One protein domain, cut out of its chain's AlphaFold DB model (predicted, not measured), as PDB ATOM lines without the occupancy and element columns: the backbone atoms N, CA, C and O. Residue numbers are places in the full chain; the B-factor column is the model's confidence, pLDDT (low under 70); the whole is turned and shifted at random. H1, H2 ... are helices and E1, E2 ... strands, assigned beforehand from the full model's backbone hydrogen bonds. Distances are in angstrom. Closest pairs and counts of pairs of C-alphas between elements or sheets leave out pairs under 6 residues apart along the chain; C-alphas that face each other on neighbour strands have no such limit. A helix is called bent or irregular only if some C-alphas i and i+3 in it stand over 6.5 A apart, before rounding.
ATOM      1  N   ASN A 209     140.303 148.687 112.639       76.62
ATOM      2  CA  ASN A 209     139.478 149.878 112.630       76.62
ATOM      3  C   ASN A 209     140.293 151.005 111.996       76.62
ATOM      4  O   ASN A 209     141.382 151.323 112.479       76.62
ATOM      5  N   ARG A 210     139.767 151.582 110.915       82.19
ATOM      6  CA  ARG A 210     140.385 152.704 110.208       82.19
ATOM      7  C   ARG A 210     139.688 154.005 110.579       82.19
ATOM      8  O   ARG A 210     138.465 154.096 110.498       82.19
ATOM      9  N   ILE A 211     140.478 155.001 110.947       86.88
ATOM     10  CA  ILE A 211     140.043 156.360 111.249       86.88
ATOM     11  C   ILE A 211     140.814 157.293 110.324       86.88
ATOM     12  O   ILE A 211     142.041 157.280 110.316       86.88
ATOM     13  N   GLN A 212     140.090 158.085 109.541       88.56
ATOM     14  CA  GLN A 212     140.690 159.066 108.645       88.56
ATOM     15  C   GLN A 212     140.723 160.424 109.333       88.56
ATOM     16  O   GLN A 212     139.696 160.878 109.838       88.56
ATOM     17  N   VAL A 213     141.888 161.062 109.337       88.88
ATOM     18  CA  VAL A 213     142.070 162.412 109.878       88.88
ATOM     19  C   VAL A 213     142.807 163.254 108.854       88.88
ATOM     20  O   VAL A 213     143.750 162.780 108.224       88.88
ATOM     21  N   ILE A 214     142.362 164.492 108.657       87.12
ATOM     22  CA  ILE A 214     143.055 165.444 107.792       87.12
ATOM     23  C   ILE A 214     144.121 166.136 108.636       87.12
ATOM     24  O   ILE A 214     143.808 166.700 109.678       87.12
ATOM     25  N   HIS A 215     145.371 166.087 108.192       87.44
ATOM     26  CA  HIS A 215     146.485 166.746 108.859       87.44
ATOM     27  C   HIS A 215     147.404 167.365 107.805       87.44
ATOM     28  O   HIS A 215     147.825 166.675 106.878       87.44
ATOM     29  N   HIS A 216     147.671 168.672 107.897       84.12
ATOM     30  CA  HIS A 216     148.456 169.421 106.906       84.12
ATOM     31  C   HIS A 216     147.997 169.202 105.448       84.12
ATOM     32  O   HIS A 216     148.809 169.016 104.542       84.12
ATOM     33  N   SER A 217     146.680 169.228 105.211       83.06
ATOM     34  CA  SER A 217     146.051 168.966 103.899       83.06
ATOM     35  C   SER A 217     146.269 167.558 103.312       83.06
ATOM     36  O   SER A 217     145.923 167.324 102.155       83.06
ATOM     37  N   GLU A 218     146.789 166.604 104.088       83.12
ATOM     38  CA  GLU A 218     146.863 165.188 103.717       83.12
ATOM     39  C   GLU A 218     145.855 164.362 104.528       83.12
ATOM     40  O   GLU A 218     145.644 164.595 105.718       83.12
ATOM     41  N   THR A 219     145.220 163.375 103.891       87.19
ATOM     42  CA  THR A 219     144.393 162.387 104.598       87.19
ATOM     43  C   THR A 219     145.290 161.304 105.181       87.19
ATOM     44  O   THR A 219     145.958 160.579 104.442       87.19
ATOM     45  N   ILE A 220     145.277 161.174 106.504       88.88
ATOM     46  CA  ILE A 220     146.017 160.160 107.247       88.88
ATOM     47  C   ILE A 220     145.058 159.053 107.674       88.88
ATOM     48  O   ILE A 220     144.095 159.298 108.401       88.88
ATOM     49  N   ASP A 221     145.344 157.824 107.247       87.25
ATOM     50  CA  ASP A 221     144.619 156.628 107.675       87.25
ATOM     51  C   ASP A 221     145.285 156.047 108.935       87.25
ATOM     52  O   ASP A 221     146.313 155.374 108.848       87.25
ATOM     53  N   PHE A 222     144.687 156.280 110.106       91.12
ATOM     54  CA  PHE A 222     145.057 155.618 111.359       91.12
ATOM     55  C   PHE A 222     144.362 154.264 111.449       91.12
ATOM     56  O   PHE A 222     143.134 154.186 111.416       91.12
ATOM     57  N   VAL A 223     145.136 153.189 111.580       85.81
ATOM     58  CA  VAL A 223     144.624 151.818 111.640       85.81
ATOM     59  C   VAL A 223     145.058 151.154 112.942       85.81
ATOM     60  O   VAL A 223     146.242 151.107 113.256       85.81
ATOM     61  N   PHE A 224     144.111 150.593 113.690       85.38
ATOM     62  CA  PHE A 224     144.406 149.749 114.851       85.38
ATOM     63  C   PHE A 224     143.515 148.513 114.854       85.38
ATOM     64  O   PHE A 224     142.358 148.566 114.440       85.38
ATOM     65  N   PHE A 225     144.007 147.387 115.358       77.75
ATOM     66  CA  PHE A 225     143.188 146.183 115.468       77.75
ATOM     67  C   PHE A 225     142.609 146.055 116.878       77.75
ATOM     68  O   PHE A 225     143.269 146.432 117.844       77.75
ATOM     69  N   PRO A 226     141.440 145.412 117.054       76.81
ATOM     70  CA  PRO A 226     140.884 145.152 118.387       76.81
ATOM     71  C   PRO A 226     141.838 144.406 119.338       76.81
ATOM     72  O   PRO A 226     141.758 144.569 120.548       76.81
ATOM     73  N   LYS A 227     142.769 143.603 118.798       73.94
ATOM     74  CA  LYS A 227     143.816 142.902 119.575       73.94
ATOM     75  C   LYS A 227     144.881 143.839 120.164       73.94
ATOM     76  O   LYS A 227     145.543 143.460 121.123       73.94
ATOM     77  N   ASP A 228     145.054 145.014 119.566       82.94
ATOM     78  CA  ASP A 228     146.061 146.010 119.941       82.94
ATOM     79  C   ASP A 228     145.469 147.064 120.898       82.94
ATOM     80  O   ASP A 228     146.136 148.032 121.261       82.94
ATOM     81  N   VAL A 229     144.225 146.834 121.332       88.75
ATOM     82  CA  VAL A 229     143.534 147.539 122.407       88.75
ATOM     83  C   VAL A 229     143.651 146.693 123.673       88.75
ATOM     84  O   VAL A 229     143.160 145.565 123.730       88.75
ATOM     85  N   LEU A 230     144.334 147.209 124.690       88.88
ATOM     86  CA  LEU A 230     144.656 146.477 125.913       88.88
ATOM     87  C   LEU A 230     144.323 147.319 127.139       88.88
ATOM     88  O   LEU A 230     144.774 148.452 127.252       88.88
ATOM     89  N   ILE A 231     143.629 146.729 128.109       88.88
ATOM     90  CA  ILE A 231     143.469 147.329 129.436       88.88
ATOM     91  C   ILE A 231     144.532 146.738 130.366       88.88
ATOM     92  O   ILE A 231     144.616 145.518 130.525       88.88
ATOM     93  N   LYS A 232     145.352 147.594 130.981       88.50
ATOM     94  CA  LYS A 232     146.320 147.214 132.022       88.50
ATOM     95  C   LYS A 232     146.141 148.120 133.234       88.50
ATOM     96  O   LYS A 232     146.470 149.300 133.182       88.50
ATOM     97  N   GLY A 233     145.633 147.554 134.327       87.62
ATOM     98  CA  GLY A 233     145.216 148.350 135.480       87.62
ATOM     99  C   GLY A 233     144.115 149.327 135.071       87.62
ATOM    100  O   GLY A 233     143.129 148.929 134.462       87.62
ATOM    101  N   ASN A 234     144.323 150.603 135.366       90.81
ATOM    102  CA  ASN A 234     143.434 151.720 135.052       90.81
ATOM    103  C   ASN A 234     143.800 152.445 133.743       90.81
ATOM    104  O   ASN A 234     143.427 153.599 133.570       90.81
ATOM    105  N   LEU A 235     144.567 151.814 132.851       93.12
ATOM    106  CA  LEU A 235     144.975 152.412 131.581       93.12
ATOM    107  C   LEU A 235     144.486 151.571 130.404       93.12
ATOM    108  O   LEU A 235     144.681 150.351 130.374       93.12
ATOM    109  N   LEU A 236     143.895 152.245 129.420       94.25
ATOM    110  CA  LEU A 236     143.625 151.706 128.094       94.25
ATOM    111  C   LEU A 236     144.782 152.077 127.168       94.25
ATOM    112  O   LEU A 236     145.036 153.253 126.930       94.25
ATOM    113  N   PHE A 237     145.454 151.070 126.629       94.69
ATOM    114  CA  PHE A 237     146.487 151.219 125.617       94.69
ATOM    115  C   PHE A 237     145.909 150.861 124.261       94.69
ATOM    116  O   PHE A 237     145.373 149.767 124.089       94.69
ATOM    117  N   ILE A 238     146.080 151.748 123.294       94.81
ATOM    118  CA  ILE A 238     145.797 151.480 121.891       94.81
ATOM    119  C   ILE A 238     147.092 151.640 121.121       94.81
ATOM    120  O   ILE A 238     147.756 152.668 121.229       94.81
ATOM    121  N   LYS A 239     147.448 150.616 120.352       92.06
ATOM    122  CA  LYS A 239     148.555 150.676 119.400       92.06
ATOM    123  C   LYS A 239     148.033 150.484 117.993       92.06
ATOM    124  O   LYS A 239     147.145 149.665 117.762       92.06
ATOM    125  N   GLY A 240     148.611 151.215 117.057       89.44
ATOM    126  CA  GLY A 240     148.273 151.078 115.655       89.44
ATOM    127  C   GLY A 240     149.339 151.678 114.759       89.44
ATOM    128  O   GLY A 240     150.437 152.017 115.208       89.44
ATOM    129  N   SER A 241     148.999 151.786 113.483       86.25
ATOM    130  CA  SER A 241     149.889 152.305 112.460       86.25
ATOM    131  C   SER A 241     149.174 153.220 111.468       86.25
ATOM    132  O   SER A 241     147.976 153.086 111.218       86.25
ATOM    133  N   THR A 242     149.938 154.122 110.872       86.44
ATOM    134  CA  THR A 242     149.625 154.865 109.652       86.44
ATOM    135  C   THR A 242     150.569 154.411 108.541       86.44
ATOM    136  O   THR A 242     151.574 153.747 108.800       86.44
ATOM    137  N   LYS A 243     150.299 154.819 107.299       79.62
ATOM    138  CA  LYS A 243     151.321 154.754 106.246       79.62
ATOM    139  C   LYS A 243     152.530 155.614 106.635       79.62
ATOM    140  O   LYS A 243     152.352 156.673 107.245       79.62
ATOM    141  N   CYS A 244     153.740 155.190 106.264       77.69
ATOM    142  CA  CYS A 244     154.951 155.950 106.564       77.69
ATOM    143  C   CYS A 244     154.976 157.298 105.815       77.69
ATOM    144  O   CYS A 244     154.916 157.354 104.585       77.69
ATOM    145  N   GLN A 245     155.146 158.394 106.553       78.94
ATOM    146  CA  GLN A 245     155.241 159.764 106.046       78.94
ATOM    147  C   GLN A 245     156.526 160.431 106.538       78.94
ATOM    148  O   GLN A 245     156.536 161.240 107.462       78.94
ATOM    149  N   LYS A 246     157.640 160.138 105.859       77.94
ATOM    150  CA  LYS A 246     158.993 160.614 106.225       77.94
ATOM    151  C   LYS A 246     159.163 162.147 106.279       77.94
ATOM    152  O   LYS A 246     160.209 162.614 106.715       77.94
ATOM    153  N   LYS A 247     158.200 162.925 105.773       82.75
ATOM    154  CA  LYS A 247     158.251 164.398 105.739       82.75
ATOM    155  C   LYS A 247     157.612 165.061 106.960       82.75
ATOM    156  O   LYS A 247     157.859 166.243 107.175       82.75
ATOM    157  N   LEU A 248     156.787 164.333 107.709       84.94
ATOM    158  CA  LEU A 248     156.103 164.864 108.882       84.94
ATOM    159  C   LEU A 248     156.957 164.658 110.133       84.94
ATOM    160  O   LEU A 248     157.735 163.706 110.223       84.94
ATOM    161  N   LEU A 249     156.817 165.580 111.083       88.69
ATOM    162  CA  LEU A 249     157.475 165.505 112.383       88.69
ATOM    163  C   LEU A 249     156.668 164.620 113.333       88.69
ATOM    164  O   LEU A 249     155.452 164.500 113.196       88.69
ATOM    165  N   ASP A 250     157.352 164.030 114.311       91.69
ATOM    166  CA  ASP A 250     156.694 163.278 115.378       91.69
ATOM    167  C   ASP A 250     155.712 164.182 116.140       91.69
ATOM    168  O   ASP A 250     156.026 165.326 116.483       91.69
ATOM    169  N   VAL A 251     154.526 163.646 116.425       91.75
ATOM    170  CA  VAL A 251     153.476 164.330 117.179       91.75
ATOM    171  C   VAL A 251     153.359 163.675 118.542       91.75
ATOM    172  O   VAL A 251     153.095 162.477 118.653       91.75
ATOM    173  N   ILE A 252     153.544 164.469 119.593       93.06
ATOM    174  CA  ILE A 252     153.417 164.010 120.971       93.06
ATOM    175  C   ILE A 252     152.505 164.966 121.729       93.06
ATOM    176  O   ILE A 252     152.750 166.171 121.778       93.06
ATOM    177  N   TYR A 253     151.472 164.412 122.352       91.56
ATOM    178  CA  TYR A 253     150.531 165.129 123.196       91.56
ATOM    179  C   TYR A 253     150.467 164.485 124.582       91.56
ATOM    180  O   TYR A 253     150.300 163.270 124.717       91.56
ATOM    181  N   TYR A 254     150.556 165.325 125.612       89.88
ATOM    182  CA  TYR A 254     150.426 164.944 127.016       89.88
ATOM    183  C   TYR A 254     149.290 165.743 127.656       89.88
ATOM    184  O   TYR A 254     149.461 166.919 127.977       89.88
ATOM    185  N   GLY A 255     148.138 165.102 127.837       85.06
ATOM    186  CA  GLY A 255     147.017 165.629 128.612       85.06
ATOM    187  C   GLY A 255     146.907 164.961 129.982       85.06
ATOM    188  O   GLY A 255     147.618 164.002 130.277       85.06
ATOM    189  N   SER A 256     145.988 165.453 130.818       82.31
ATOM    190  CA  SER A 256     145.651 164.790 132.088       82.31
ATOM    191  C   SER A 256     144.934 163.452 131.877       82.31
ATOM    192  O   SER A 256     145.112 162.532 132.668       82.31
ATOM    193  N   GLU A 257     144.170 163.340 130.789       87.88
ATOM    194  CA  GLU A 257     143.225 162.237 130.555       87.88
ATOM    195  C   GLU A 257     143.740 161.216 129.548       87.88
ATOM    196  O   GLU A 257     143.387 160.034 129.588       87.88
ATOM    197  N   PHE A 258     144.589 161.672 128.629       93.00
ATOM    198  CA  PHE A 258     145.230 160.807 127.662       93.00
ATOM    199  C   PHE A 258     146.591 161.333 127.231       93.00
ATOM    200  O   PHE A 258     146.891 162.531 127.264       93.00
ATOM    201  N   LYS A 259     147.394 160.394 126.754       93.94
ATOM    202  CA  LYS A 259     148.653 160.618 126.069       93.94
ATOM    203  C   LYS A 259     148.528 160.090 124.648       93.94
ATOM    204  O   LYS A 259     147.959 159.021 124.431       93.94
ATOM    205  N   PHE A 260     149.069 160.829 123.691       95.56
ATOM    206  CA  PHE A 260     149.147 160.413 122.299       95.56
ATOM    207  C   PHE A 260     150.572 160.591 121.792       95.56
ATOM    208  O   PHE A 260     151.174 161.645 121.975       95.56
ATOM    209  N   GLU A 261     151.101 159.557 121.156       96.50
ATOM    210  CA  GLU A 261     152.384 159.577 120.464       96.50
ATOM    211  C   GLU A 261     152.175 159.015 119.064       96.50
ATOM    212  O   GLU A 261     151.626 157.925 118.910       96.50
ATOM    213  N   TRP A 262     152.630 159.732 118.047       96.38
ATOM    214  CA  TRP A 262     152.655 159.265 116.669       96.38
ATOM    215  C   TRP A 262     153.986 159.636 116.040       96.38
ATOM    216  O   TRP A 262     154.394 160.796 116.078       96.38
ATOM    217  N   SER A 263     154.656 158.643 115.457       92.94
ATOM    218  CA  SER A 263     155.861 158.848 114.666       92.94
ATOM    219  C   SER A 263     155.559 158.573 113.194       92.94
ATOM    220  O   SER A 263     155.622 157.419 112.758       92.94
ATOM    221  N   PRO A 264     155.273 159.609 112.384       89.12
ATOM    222  CA  PRO A 264     154.957 159.437 110.969       89.12
ATOM    223  C   PRO A 264     156.070 158.732 110.187       89.12
ATOM    224  O   PRO A 264     155.800 158.020 109.223       89.12
ATOM    225  N   SER A 265     157.329 158.889 110.608       79.06
ATOM    226  CA  SER A 265     158.487 158.278 109.945       79.06
ATOM    227  C   SER A 265     158.485 156.744 109.980       79.06
ATOM    228  O   SER A 265     158.950 156.117 109.027       79.06
ATOM    229  N   SER A 266     157.952 156.157 111.055       77.38
ATOM    230  CA  SER A 266     157.784 154.710 111.241       77.38
ATOM    231  C   SER A 266     156.339 154.248 111.032       77.38
ATOM    232  O   SER A 266     156.089 153.050 110.934       77.38
ATOM    233  N   GLY A 267     155.398 155.193 110.994       84.00
ATOM    234  CA  GLY A 267     153.964 154.944 110.970       84.00
ATOM    235  C   GLY A 267     153.384 154.552 112.330       84.00
ATOM    236  O   GLY A 267     152.172 154.459 112.448       84.00
ATOM    237  N   GLU A 268     154.185 154.324 113.371       88.19
ATOM    238  CA  GLU A 268     153.683 153.825 114.655       88.19
ATOM    239  C   GLU A 268     152.949 154.917 115.447       88.19
ATOM    240  O   GLU A 268     153.439 156.043 115.570       88.19
ATOM    241  N   PHE A 269     151.795 154.579 116.036       95.69
ATOM    242  CA  PHE A 269     151.135 155.429 117.029       95.69
ATOM    243  C   PHE A 269     150.703 154.652 118.274       95.69
ATOM    244  O   PHE A 269     150.405 153.452 118.230       95.69
ATOM    245  N   CYS A 270     150.630 155.363 119.395       96.00
ATOM    246  CA  CYS A 270     150.109 154.865 120.653       96.00
ATOM    247  C   CYS A 270     149.208 155.905 121.323       96.00
ATOM    248  O   CYS A 270     149.530 157.092 121.363       96.00
ATOM    249  N   ILE A 271     148.084 155.439 121.866       96.81
ATOM    250  CA  ILE A 271     147.208 156.221 122.735       96.81
ATOM    251  C   ILE A 271     147.140 155.526 124.086       96.81
ATOM    252  O   ILE A 271     146.875 154.324 124.153       96.81
ATOM    253  N   GLU A 272     147.357 156.282 125.152       96.19
ATOM    254  CA  GLU A 272     147.154 155.831 126.526       96.19
ATOM    255  C   GLU A 272     146.035 156.669 127.130       96.19
ATOM    256  O   GLU A 272     146.120 157.893 127.117       96.19
ATOM    257  N   ILE A 273     144.978 156.030 127.627       94.75
ATOM    258  CA  ILE A 273     143.796 156.711 128.165       94.75
ATOM    259  C   ILE A 273     143.581 156.270 129.609       94.75
ATOM    260  O   ILE A 273     143.552 155.069 129.899       94.75
ATOM    261  N   GLN A 274     143.405 157.239 130.503       93.62
ATOM    262  CA  GLN A 274     143.044 156.995 131.891       93.62
ATOM    263  C   GLN A 274     141.610 156.458 131.977       93.62
ATOM    264  O   GLN A 274     140.666 157.051 131.460       93.62
ATOM    265  N   LEU A 275     141.449 155.322 132.649       93.31
ATOM    266  CA  LEU A 275     140.165 154.683 132.903       93.31
ATOM    267  C   LEU A 275     139.779 154.786 134.373       93.31
ATOM    268  O   LEU A 275     140.623 154.785 135.274       93.31
ATOM    269  N   TYR A 276     138.474 154.759 134.602       92.44
ATOM    270  CA  TYR A 276     137.870 154.598 135.913       92.44
ATOM    271  C   TYR A 276     137.130 153.262 135.980       92.44
ATOM    272  O   TYR A 276     136.628 152.753 134.974       92.44
ATOM    273  N   GLU A 277     137.068 152.681 137.175       92.19
ATOM    274  CA  GLU A 277     136.313 151.458 137.436       92.19
ATOM    275  C   GLU A 277     135.048 151.774 138.231       92.19
ATOM    276  O   GLU A 277     135.021 152.677 139.070       92.19
ATOM    277  N   GLY A 278     133.987 151.020 137.970       90.81
ATOM    278  CA  GLY A 278     132.718 151.152 138.669       90.81
ATOM    279  C   GLY A 278     131.881 149.890 138.565       90.81
ATOM    280  O   GLY A 278     132.348 148.841 138.113       90.81
ATOM    281  N   TYR A 279     130.629 150.011 138.988       89.44
ATOM    282  CA  TYR A 279     129.641 148.947 138.906       89.44
ATOM    283  C   TYR A 279     128.376 149.483 138.243       89.44
ATOM    284  O   TYR A 279     127.937 150.594 138.546       89.44
ATOM    285  N   LEU A 280     127.807 148.694 137.334       84.19
ATOM    286  CA  LEU A 280     126.462 148.924 136.815       84.19
ATOM    287  C   LEU A 280     125.423 148.702 137.934       84.19
ATOM    288  O   LEU A 280     125.710 147.963 138.882       84.19
ATOM    289  N   PRO A 281     124.204 149.263 137.831       82.12
ATOM    290  CA  PRO A 281     123.084 148.903 138.707       82.12
ATOM    291  C   PRO A 281     122.798 147.393 138.728       82.12
ATOM    292  O   PRO A 281     122.447 146.861 139.780       82.12
ATOM    293  N   SER A 282     123.037 146.687 137.615       82.94
ATOM    294  CA  SER A 282     123.012 145.218 137.543       82.94
ATOM    295  C   SER A 282     124.021 144.507 138.465       82.94
ATOM    296  O   SER A 282     123.926 143.297 138.673       82.94
ATOM    297  N   GLY A 283     124.992 145.235 139.028       87.62
ATOM    298  CA  GLY A 283     126.086 144.719 139.851       87.62
ATOM    299  C   GLY A 283     127.321 144.293 139.052       87.62
ATOM    300  O   GLY A 283     128.323 143.882 139.638       87.62
ATOM    301  N   GLU A 284     127.284 144.386 137.723       88.06
ATOM    302  CA  GLU A 284     128.414 144.031 136.863       88.06
ATOM    303  C   GLU A 284     129.536 145.070 136.950       88.06
ATOM    304  O   GLU A 284     129.286 146.277 136.951       88.06
ATOM    305  N   LYS A 285     130.795 144.613 136.982       89.88
ATOM    306  CA  LYS A 285     131.947 145.521 136.992       89.88
ATOM    307  C   LYS A 285     132.074 146.183 135.625       89.88
ATOM    308  O   LYS A 285     132.079 145.493 134.605       89.88
ATOM    309  N   CYS A 286     132.254 147.496 135.588       90.38
ATOM    310  CA  CYS A 286     132.475 148.236 134.356       90.38
ATOM    311  C   CYS A 286     133.744 149.094 134.419       90.38
ATOM    312  O   CYS A 286     134.228 149.463 135.490       90.38
ATOM    313  N   THR A 287     134.284 149.394 133.242       92.25
ATOM    314  CA  THR A 287     135.325 150.410 133.053       92.25
ATOM    315  C   THR A 287     134.768 151.510 132.172       92.25
ATOM    316  O   THR A 287     134.066 151.225 131.194       92.25
ATOM    317  N   TYR A 288     135.042 152.755 132.530       91.19
ATOM    318  CA  TYR A 288     134.449 153.912 131.881       91.19
ATOM    319  C   TYR A 288     135.404 155.105 131.872       91.19
ATOM    320  O   TYR A 288     136.393 155.145 132.603       91.19
ATOM    321  N   ILE A 289     135.063 156.082 131.041       91.06
ATOM    322  CA  ILE A 289     135.635 157.428 131.051       91.06
ATOM    323  C   ILE A 289     134.523 158.451 131.287       91.06
ATOM    324  O   ILE A 289     133.341 158.163 131.065       91.06
ATOM    325  N   ASN A 290     134.893 159.657 131.693       86.62
ATOM    326  CA  ASN A 290     133.990 160.798 131.680       86.62
ATOM    327  C   ASN A 290     134.079 161.489 130.310       86.62
ATOM    328  O   ASN A 290     135.158 161.770 129.809       86.62
ATOM    329  N   ARG A 291     132.942 161.738 129.664       80.56
ATOM    330  CA  ARG A 291     132.876 162.277 128.296       80.56
ATOM    331  C   ARG A 291     133.358 163.721 128.198       80.56
ATOM    332  O   ARG A 291     133.860 164.119 127.148       80.56
ATOM    333  N   LYS A 292     133.186 164.504 129.269       78.31
ATOM    334  CA  LYS A 292     133.565 165.930 129.305       78.31
ATOM    335  C   LYS A 292     135.069 166.131 129.190       78.31
ATOM    336  O   LYS A 292     135.510 167.102 128.591       78.31
ATOM    337  N   ASP A 293     135.817 165.165 129.693       79.00
ATOM    338  CA  ASP A 293     137.275 165.141 129.719       79.00
ATOM    339  C   ASP A 293     137.876 165.067 128.298       79.00
ATOM    340  O   ASP A 293     139.039 165.399 128.086       79.00
ATOM    341  N   PHE A 294     137.061 164.697 127.301       74.69
ATOM    342  CA  PHE A 294     137.469 164.478 125.911       74.69
ATOM    343  C   PHE A 294     136.706 165.354 124.899       74.69
ATOM    344  O   PHE A 294     136.790 165.096 123.701       74.69
ATOM    345  N   ASN A 295     135.936 166.360 125.350       64.38
ATOM    346  CA  ASN A 295     135.090 167.214 124.491       64.38
ATOM    347  C   ASN A 295     134.235 166.424 123.468       64.38
ATOM    348  O   ASN A 295     134.041 166.856 122.332       64.38
ATOM    349  N   LEU A 296     133.728 165.246 123.849       59.50
ATOM    350  CA  LEU A 296     132.969 164.374 122.945       59.50
ATOM    351  C   LEU A 296     131.582 164.982 122.666       59.50
ATOM    352  O   LEU A 296     130.818 165.213 123.604       59.50
ATOM    353  N   PHE A 297     131.240 165.203 121.389       52.53
ATOM    354  CA  PHE A 297     129.941 165.751 120.969       52.53
ATOM    355  C   PHE A 297     128.750 164.883 121.438       52.53
ATOM    356  O   PHE A 297     128.856 163.659 121.580       52.53
ATOM    357  N   GLU A 298     127.591 165.509 121.678       49.50
ATOM    358  CA  GLU A 298     126.381 164.824 122.168       49.50
ATOM    359  C   GLU A 298     125.733 163.878 121.135       49.50
ATOM    360  O   GLU A 298     125.002 162.965 121.520       49.50
ATOM    361  N   ASP A 299     126.032 164.028 119.842       45.47
ATOM    362  CA  ASP A 299     125.197 163.475 118.764       45.47
ATOM    363  C   ASP A 299     125.379 161.977 118.440       45.47
ATOM    364  O   ASP A 299     124.574 161.417 117.698       45.47
ATOM    365  N   VAL A 300     126.377 161.275 118.990       46.62
ATOM    366  CA  VAL A 300     126.809 159.983 118.400       46.62
ATOM    367  C   VAL A 300     126.177 158.719 119.015       46.62
ATOM    368  O   VAL A 300     126.374 157.622 118.502       46.62
ATOM    369  N   LEU A 301     125.347 158.809 120.061       44.75
ATOM    370  CA  LEU A 301     124.797 157.605 120.726       44.75
ATOM    371  C   LEU A 301     123.281 157.578 120.922       44.75
ATOM    372  O   LEU A 301     122.783 156.865 121.791       44.75
ATOM    373  N   LYS A 302     122.515 158.266 120.071       42.84
ATOM    374  CA  LYS A 302     121.049 158.137 120.105       42.84
ATOM    375  C   LYS A 302     120.510 156.755 119.686       42.84
ATOM    376  O   LYS A 302     119.325 156.527 119.887       42.84
ATOM    377  N   GLU A 303     121.325 155.807 119.198       39.16
ATOM    378  CA  GLU A 303     120.790 154.541 118.643       39.16
ATOM    379  C   GLU A 303     121.391 153.208 119.122       39.16
ATOM    380  O   GLU A 303     121.035 152.159 118.592       39.16
ATOM    381  N   LYS A 304     122.199 153.161 120.185       39.84
ATOM    382  CA  LYS A 304     122.498 151.870 120.842       39.84
ATOM    383  C   LYS A 304     122.435 152.005 122.356       39.84
ATOM    384  O   LYS A 304     123.448 151.930 123.045       39.84
ATOM    385  N   GLN A 305     121.219 152.199 122.870       40.84
ATOM    386  CA  GLN A 305     120.933 151.856 124.261       40.84
ATOM    387  C   GLN A 305     121.363 150.401 124.471       40.84
ATOM    388  O   GLN A 305     120.902 149.508 123.755       40.84
ATOM    389  N   LEU A 306     122.264 150.165 125.428       41.81
ATOM    390  CA  LEU A 306     122.441 148.825 125.967       41.81
ATOM    391  C   LEU A 306     121.055 148.317 126.376       41.81
ATOM    392  O   LEU A 306     120.286 149.034 127.019       41.81
ATOM    393  N   HIS A 307     120.724 147.095 125.959       38.59
ATOM    394  CA  HIS A 307     119.540 146.411 126.453       38.59
ATOM    395  C   HIS A 307     119.525 146.484 127.988       38.59
ATOM    396  O   HIS A 307     120.478 146.053 128.630       38.59
ATOM    397  N   ASN A 308     118.413 147.000 128.516       36.19
ATOM    398  CA  ASN A 308     118.067 147.181 129.929       36.19
ATOM    399  C   ASN A 308     118.732 148.373 130.641       36.19
ATOM    400  O   ASN A 308     119.771 148.230 131.266       36.19
ATOM    401  N   GLY A 309     118.042 149.520 130.626       38.41
ATOM    402  CA  GLY A 309     117.646 150.269 131.837       38.41
ATOM    403  C   GLY A 309     118.703 150.876 132.771       38.41
ATOM    404  O   GLY A 309     118.321 151.610 133.677       38.41
ATOM    405  N   ASP A 310     119.989 150.643 132.554       38.09
ATOM    406  CA  ASP A 310     121.052 151.041 133.471       38.09
ATOM    407  C   ASP A 310     121.710 152.344 132.993       38.09
ATOM    408  O   ASP A 310     122.812 152.358 132.442       38.09
ATOM    409  N   LEU A 311     121.014 153.473 133.190       39.50
ATOM    410  CA  LEU A 311     121.599 154.802 132.991       39.50
ATOM    411  C   LEU A 311     122.637 155.086 134.089       39.50
ATOM    412  O   LEU A 311     122.337 155.667 135.133       39.50
ATOM    413  N   LEU A 312     123.895 154.747 133.824       49.47
ATOM    414  CA  LEU A 312     124.992 155.590 134.288       49.47
ATOM    415  C   LEU A 312     124.895 156.883 133.473       49.47
ATOM    416  O   LEU A 312     124.957 156.838 132.251       49.47
ATOM    417  N   THR A 313     124.630 157.993 134.164       53.38
ATOM    418  CA  THR A 313     124.430 159.369 133.666       53.38
ATOM    419  C   THR A 313     125.040 159.661 132.288       53.38
ATOM    420  O   THR A 313     126.195 159.299 132.077       53.38
ATOM    421  N   ASP A 314     124.353 160.440 131.436       61.50
ATOM    422  CA  ASP A 314     124.744 160.848 130.059       61.50
ATOM    423  C   ASP A 314     126.201 161.336 129.868       61.50
ATOM    424  O   ASP A 314     126.686 161.463 128.742       61.50
ATOM    425  N   GLN A 315     126.904 161.610 130.967       75.00
ATOM    426  CA  GLN A 315     128.287 162.065 131.055       75.00
ATOM    427  C   GLN A 315     129.327 160.937 131.073       75.00
ATOM    428  O   GLN A 315     130.497 161.226 130.856       75.00
ATOM    429  N   LEU A 316     128.959 159.676 131.315       84.12
ATOM    430  CA  LEU A 316     129.910 158.560 131.363       84.12
ATOM    431  C   LEU A 316     129.848 157.739 130.073       84.12
ATOM    432  O   LEU A 316     128.773 157.469 129.545       84.12
ATOM    433  N   MET A 317     131.005 157.317 129.566       86.31
ATOM    434  CA  MET A 317     131.100 156.379 128.447       86.31
ATOM    435  C   MET A 317     131.691 155.064 128.944       86.31
ATOM    436  O   MET A 317     132.847 155.007 129.361       86.31
ATOM    437  N   ILE A 318     130.884 154.003 128.902       89.12
ATOM    438  CA  ILE A 318     131.258 152.673 129.390       89.12
ATOM    439  C   ILE A 318     131.999 151.925 128.285       89.12
ATOM    440  O   ILE A 318     131.410 151.551 127.275       89.12
ATOM    441  N   LEU A 319     133.294 151.696 128.483       88.31
ATOM    442  CA  LEU A 319     134.171 151.089 127.481       88.31
ATOM    443  C   LEU A 319     134.294 149.574 127.637       88.31
ATOM    444  O   LEU A 319     134.596 148.894 126.659       88.31
ATOM    445  N   ALA A 320     134.049 149.024 128.828       86.56
ATOM    446  CA  ALA A 320     133.992 147.576 129.021       86.56
ATOM    447  C   ALA A 320     133.072 147.176 130.177       86.56
ATOM    448  O   ALA A 320     133.015 147.875 131.189       86.56
ATOM    449  N   VAL A 321     132.423 146.017 130.057       85.56
ATOM    450  CA  VAL A 321     131.620 145.384 131.120       85.56
ATOM    451  C   VAL A 321     132.132 143.965 131.339       85.56
ATOM    452  O   VAL A 321     132.311 143.211 130.384       85.56
ATOM    453  N   ASN A 322     132.429 143.605 132.590       82.69
ATOM    454  CA  ASN A 322     133.038 142.329 132.977       82.69
ATOM    455  C   ASN A 322     134.270 141.967 132.117       82.69
ATOM    456  O   ASN A 322     134.462 140.822 131.711       82.69
ATOM    457  N   GLY A 323     135.090 142.975 131.795       75.62
ATOM    458  CA  GLY A 323     136.291 142.840 130.963       75.62
ATOM    459  C   GLY A 323     136.038 142.703 129.456       75.62
ATOM    460  O   GLY A 323     136.996 142.666 128.687       75.62
ATOM    461  N   ARG A 324     134.779 142.654 129.001       78.69
ATOM    462  CA  ARG A 324     134.432 142.661 127.572       78.69
ATOM    463  C   ARG A 324     134.374 144.094 127.068       78.69
ATOM    464  O   ARG A 324     133.513 144.860 127.495       78.69
ATOM    465  N   MET A 325     135.299 144.447 126.180       82.69
ATOM    466  CA  MET A 325     135.416 145.794 125.621       82.69
ATOM    467  C   MET A 325     134.366 146.064 124.538       82.69
ATOM    468  O   MET A 325     134.076 145.201 123.711       82.69
ATOM    469  N   ASN A 326     133.856 147.293 124.511       81.38
ATOM    470  CA  ASN A 326     133.023 147.828 123.445       81.38
ATOM    471  C   ASN A 326     133.911 148.550 122.420       81.38
ATOM    472  O   ASN A 326     134.242 149.727 122.565       81.38
ATOM    473  N   VAL A 327     134.325 147.809 121.393       76.38
ATOM    474  CA  VAL A 327     135.262 148.289 120.366       76.38
ATOM    475  C   VAL A 327     134.678 149.443 119.547       76.38
ATOM    476  O   VAL A 327     135.430 150.345 119.186       76.38
ATOM    477  N   ASP A 328     133.367 149.470 119.299       73.31
ATOM    478  CA  ASP A 328     132.708 150.570 118.578       73.31
ATOM    479  C   ASP A 328     132.872 151.896 119.338       73.31
ATOM    480  O   ASP A 328     133.313 152.897 118.770       73.31
ATOM    481  N   LEU A 329     132.592 151.892 120.649       81.94
ATOM    482  CA  LEU A 329     132.758 153.074 121.502       81.94
ATOM    483  C   LEU A 329     134.220 153.509 121.601       81.94
ATOM    484  O   LEU A 329     134.514 154.698 121.498       81.94
ATOM    485  N   ILE A 330     135.136 152.550 121.749       87.62
ATOM    486  CA  ILE A 330     136.578 152.819 121.770       87.62
ATOM    487  C   ILE A 330     137.031 153.438 120.440       87.62
ATOM    488  O   ILE A 330     137.757 154.426 120.443       87.62
ATOM    489  N   THR A 331     136.569 152.916 119.303       84.31
ATOM    490  CA  THR A 331     136.875 153.470 117.972       84.31
ATOM    491  C   THR A 331     136.389 154.908 117.852       84.31
ATOM    492  O   THR A 331     137.119 155.774 117.370       84.31
ATOM    493  N   HIS A 332     135.176 155.190 118.331       83.19
ATOM    494  CA  HIS A 332     134.636 156.543 118.319       83.19
ATOM    495  C   HIS A 332     135.437 157.500 119.215       83.19
ATOM    496  O   HIS A 332     135.777 158.603 118.789       83.19
ATOM    497  N   LEU A 333     135.793 157.064 120.426       88.19
ATOM    498  CA  LEU A 333     136.658 157.813 121.337       88.19
ATOM    499  C   LEU A 333     137.998 158.160 120.677       88.19
ATOM    500  O   LEU A 333     138.396 159.322 120.684       88.19
ATOM    501  N   ILE A 334     138.659 157.178 120.057       90.06
ATOM    502  CA  ILE A 334     139.932 157.391 119.357       90.06
ATOM    503  C   ILE A 334     139.761 158.390 118.213       90.06
ATOM    504  O   ILE A 334     140.593 159.277 118.058       90.06
ATOM    505  N   SER A 335     138.677 158.286 117.441       88.56
ATOM    506  CA  SER A 335     138.402 159.220 116.348       88.56
ATOM    507  C   SER A 335     138.315 160.661 116.844       88.56
ATOM    508  O   SER A 335     138.932 161.552 116.264       88.56
ATOM    509  N   ASN A 336     137.623 160.897 117.959       86.19
ATOM    510  CA  ASN A 336     137.539 162.231 118.546       86.19
ATOM    511  C   ASN A 336     138.888 162.715 119.092       86.19
ATOM    512  O   ASN A 336     139.254 163.861 118.849       86.19
ATOM    513  N   ILE A 337     139.651 161.846 119.768       90.06
ATOM    514  CA  ILE A 337     140.999 162.173 120.256       90.06
ATOM    515  C   ILE A 337     141.892 162.599 119.089       90.06
ATOM    516  O   ILE A 337     142.451 163.694 119.118       90.06
ATOM    517  N   LEU A 338     141.985 161.786 118.035       91.00
ATOM    518  CA  LEU A 338     142.835 162.088 116.885       91.00
ATOM    519  C   LEU A 338     142.398 163.383 116.188       91.00
ATOM    520  O   LEU A 338     143.243 164.225 115.894       91.00
ATOM    521  N   ASN A 339     141.091 163.589 115.994       87.31
ATOM    522  CA  ASN A 339     140.577 164.832 115.418       87.31
ATOM    523  C   ASN A 339     140.861 166.056 116.304       87.31
ATOM    524  O   ASN A 339     141.130 167.125 115.776       87.31
ATOM    525  N   SER A 340     140.849 165.918 117.632       85.94
ATOM    526  CA  SER A 340     141.142 167.034 118.545       85.94
ATOM    527  C   SER A 340     142.608 167.482 118.528       85.94
ATOM    528  O   SER A 340     142.900 168.621 118.881       85.94
ATOM    529  N   ILE A 341     143.525 166.594 118.130       87.56
ATOM    530  CA  ILE A 341     144.970 166.855 118.124       87.56
ATOM    531  C   ILE A 341     145.452 167.265 116.734       87.56
ATOM    532  O   ILE A 341     146.289 168.155 116.611       87.56
ATOM    533  N   LEU A 342     144.981 166.565 115.699       86.88
ATOM    534  CA  LEU A 342     145.587 166.606 114.368       86.88
ATOM    535  C   LEU A 342     144.757 167.366 113.338       86.88
ATOM    536  O   LEU A 342     145.333 167.805 112.340       86.88
ATOM    537  N   ASN A 343     143.444 167.497 113.548       76.06
ATOM    538  CA  ASN A 343     142.583 168.157 112.580       76.06
ATOM    539  C   ASN A 343     142.773 169.675 112.672       76.06
ATOM    540  O   ASN A 343     142.525 170.286 113.713       76.06
TER     541      ASN A 343
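Overview. This is residues 209 to 343 of the 345 residues of the protein "Exonuclease-like protein" of Alkaliphilus oremlandii (strain OhILAs) (UniProt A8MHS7). One long helix, H3, crosses one face of a five-stranded sheet; the hairpin E1 and E2 packs along one side of the helix, and a small three-stranded sheet packs on the first part of H3 through E10. Two short helices, H1 and H2, and a long unnamed stretch follow E9, and residues 302 to 307 stick out. The 135 printed residues hold ten named strands and three named helices, in the order E1 to E9, H1, H2, E10, H3. The sheets run E3 E4 E7 E6 E5, E8 E9 E10 and E1 E2, all antiparallel; the class is mixed, helices and strands. The whole is compact, with a radius of gyration of the C-alphas of 15.5 A, and elongated, spanning 51 by 30 by 25 A.

Arrangement. E1, residues 209 to 215, and E2, residues 218 to 224, form a hairpin, with N 211 and O 222 within hydrogen-bond range at 2.8 A. E3, residues 229 to 232, and E4, residues 235 to 241, form another, with N 230 to O 237 at 2.8 A. The closest C-alphas of E2 and E4, Phe 224 and Gly 240, are 4.2 A apart. E5, residues 251 to 254, E6, residues 258 to 263, and E7, residues 268 to 274, make a meander, each strand the antiparallel neighbour of the one before, with N 253 to O 260 at 2.8 A and N 261 to O 270 at 2.9 A. With E4 they make a Greek key, the first strand pairing with the fourth: N 238 to O 271 is 2.8 A. E7 runs on into E8, residues 276 to 279, at 53 degrees. E8 and E9, residues 285 to 290, form a hairpin, with N 278 to O 286 at 2.9 A. E9 also pairs with E10, residues 316 to 321, with N 287 to O 320 at 2.9 A. H1, residues 291 to 294, only grazes this sheet with residues 291 to 292. H2, residues 298 to 301, touches no helix and is irregular, C-alphas 298 and 301 being 7.5 A apart. H3, residues 327 to 342, is on one face of the five-stranded sheet, making two layers, at a height over the sheet of 10.0 A; it runs across the strands, at 71 degrees to E4 on the local plane. Its closest C-alphas to E1 are Leu 342 and His 215, 5.6 A; to E10, Ile 330 and Leu 319, 6.4 A. In H3 every O i to N i+4 pair is within hydrogen-bond range; H1 and H2 are too short for one, and the one O i to N i+3 pair is within range in H1 but not in H2.

Along the chain. E1 begins at C-alpha 209 (139.478, 149.878, 112.630). E1 measures 18.7 A, E2 19.2 A, E4 19.7 A and E7 20.5 A. H3, 21.9 A long, ends at C-alpha 342 (145.587, 166.606, 114.368).

Size, cuts and confidence. The C-alphas farthest apart, Lys 247 and Ser 282, are 51.2 A apart. The printed part has no cut; the link from H2 to E10 is long, with 14 residues. The model's pLDDT is under 70 at residues 295 to 314.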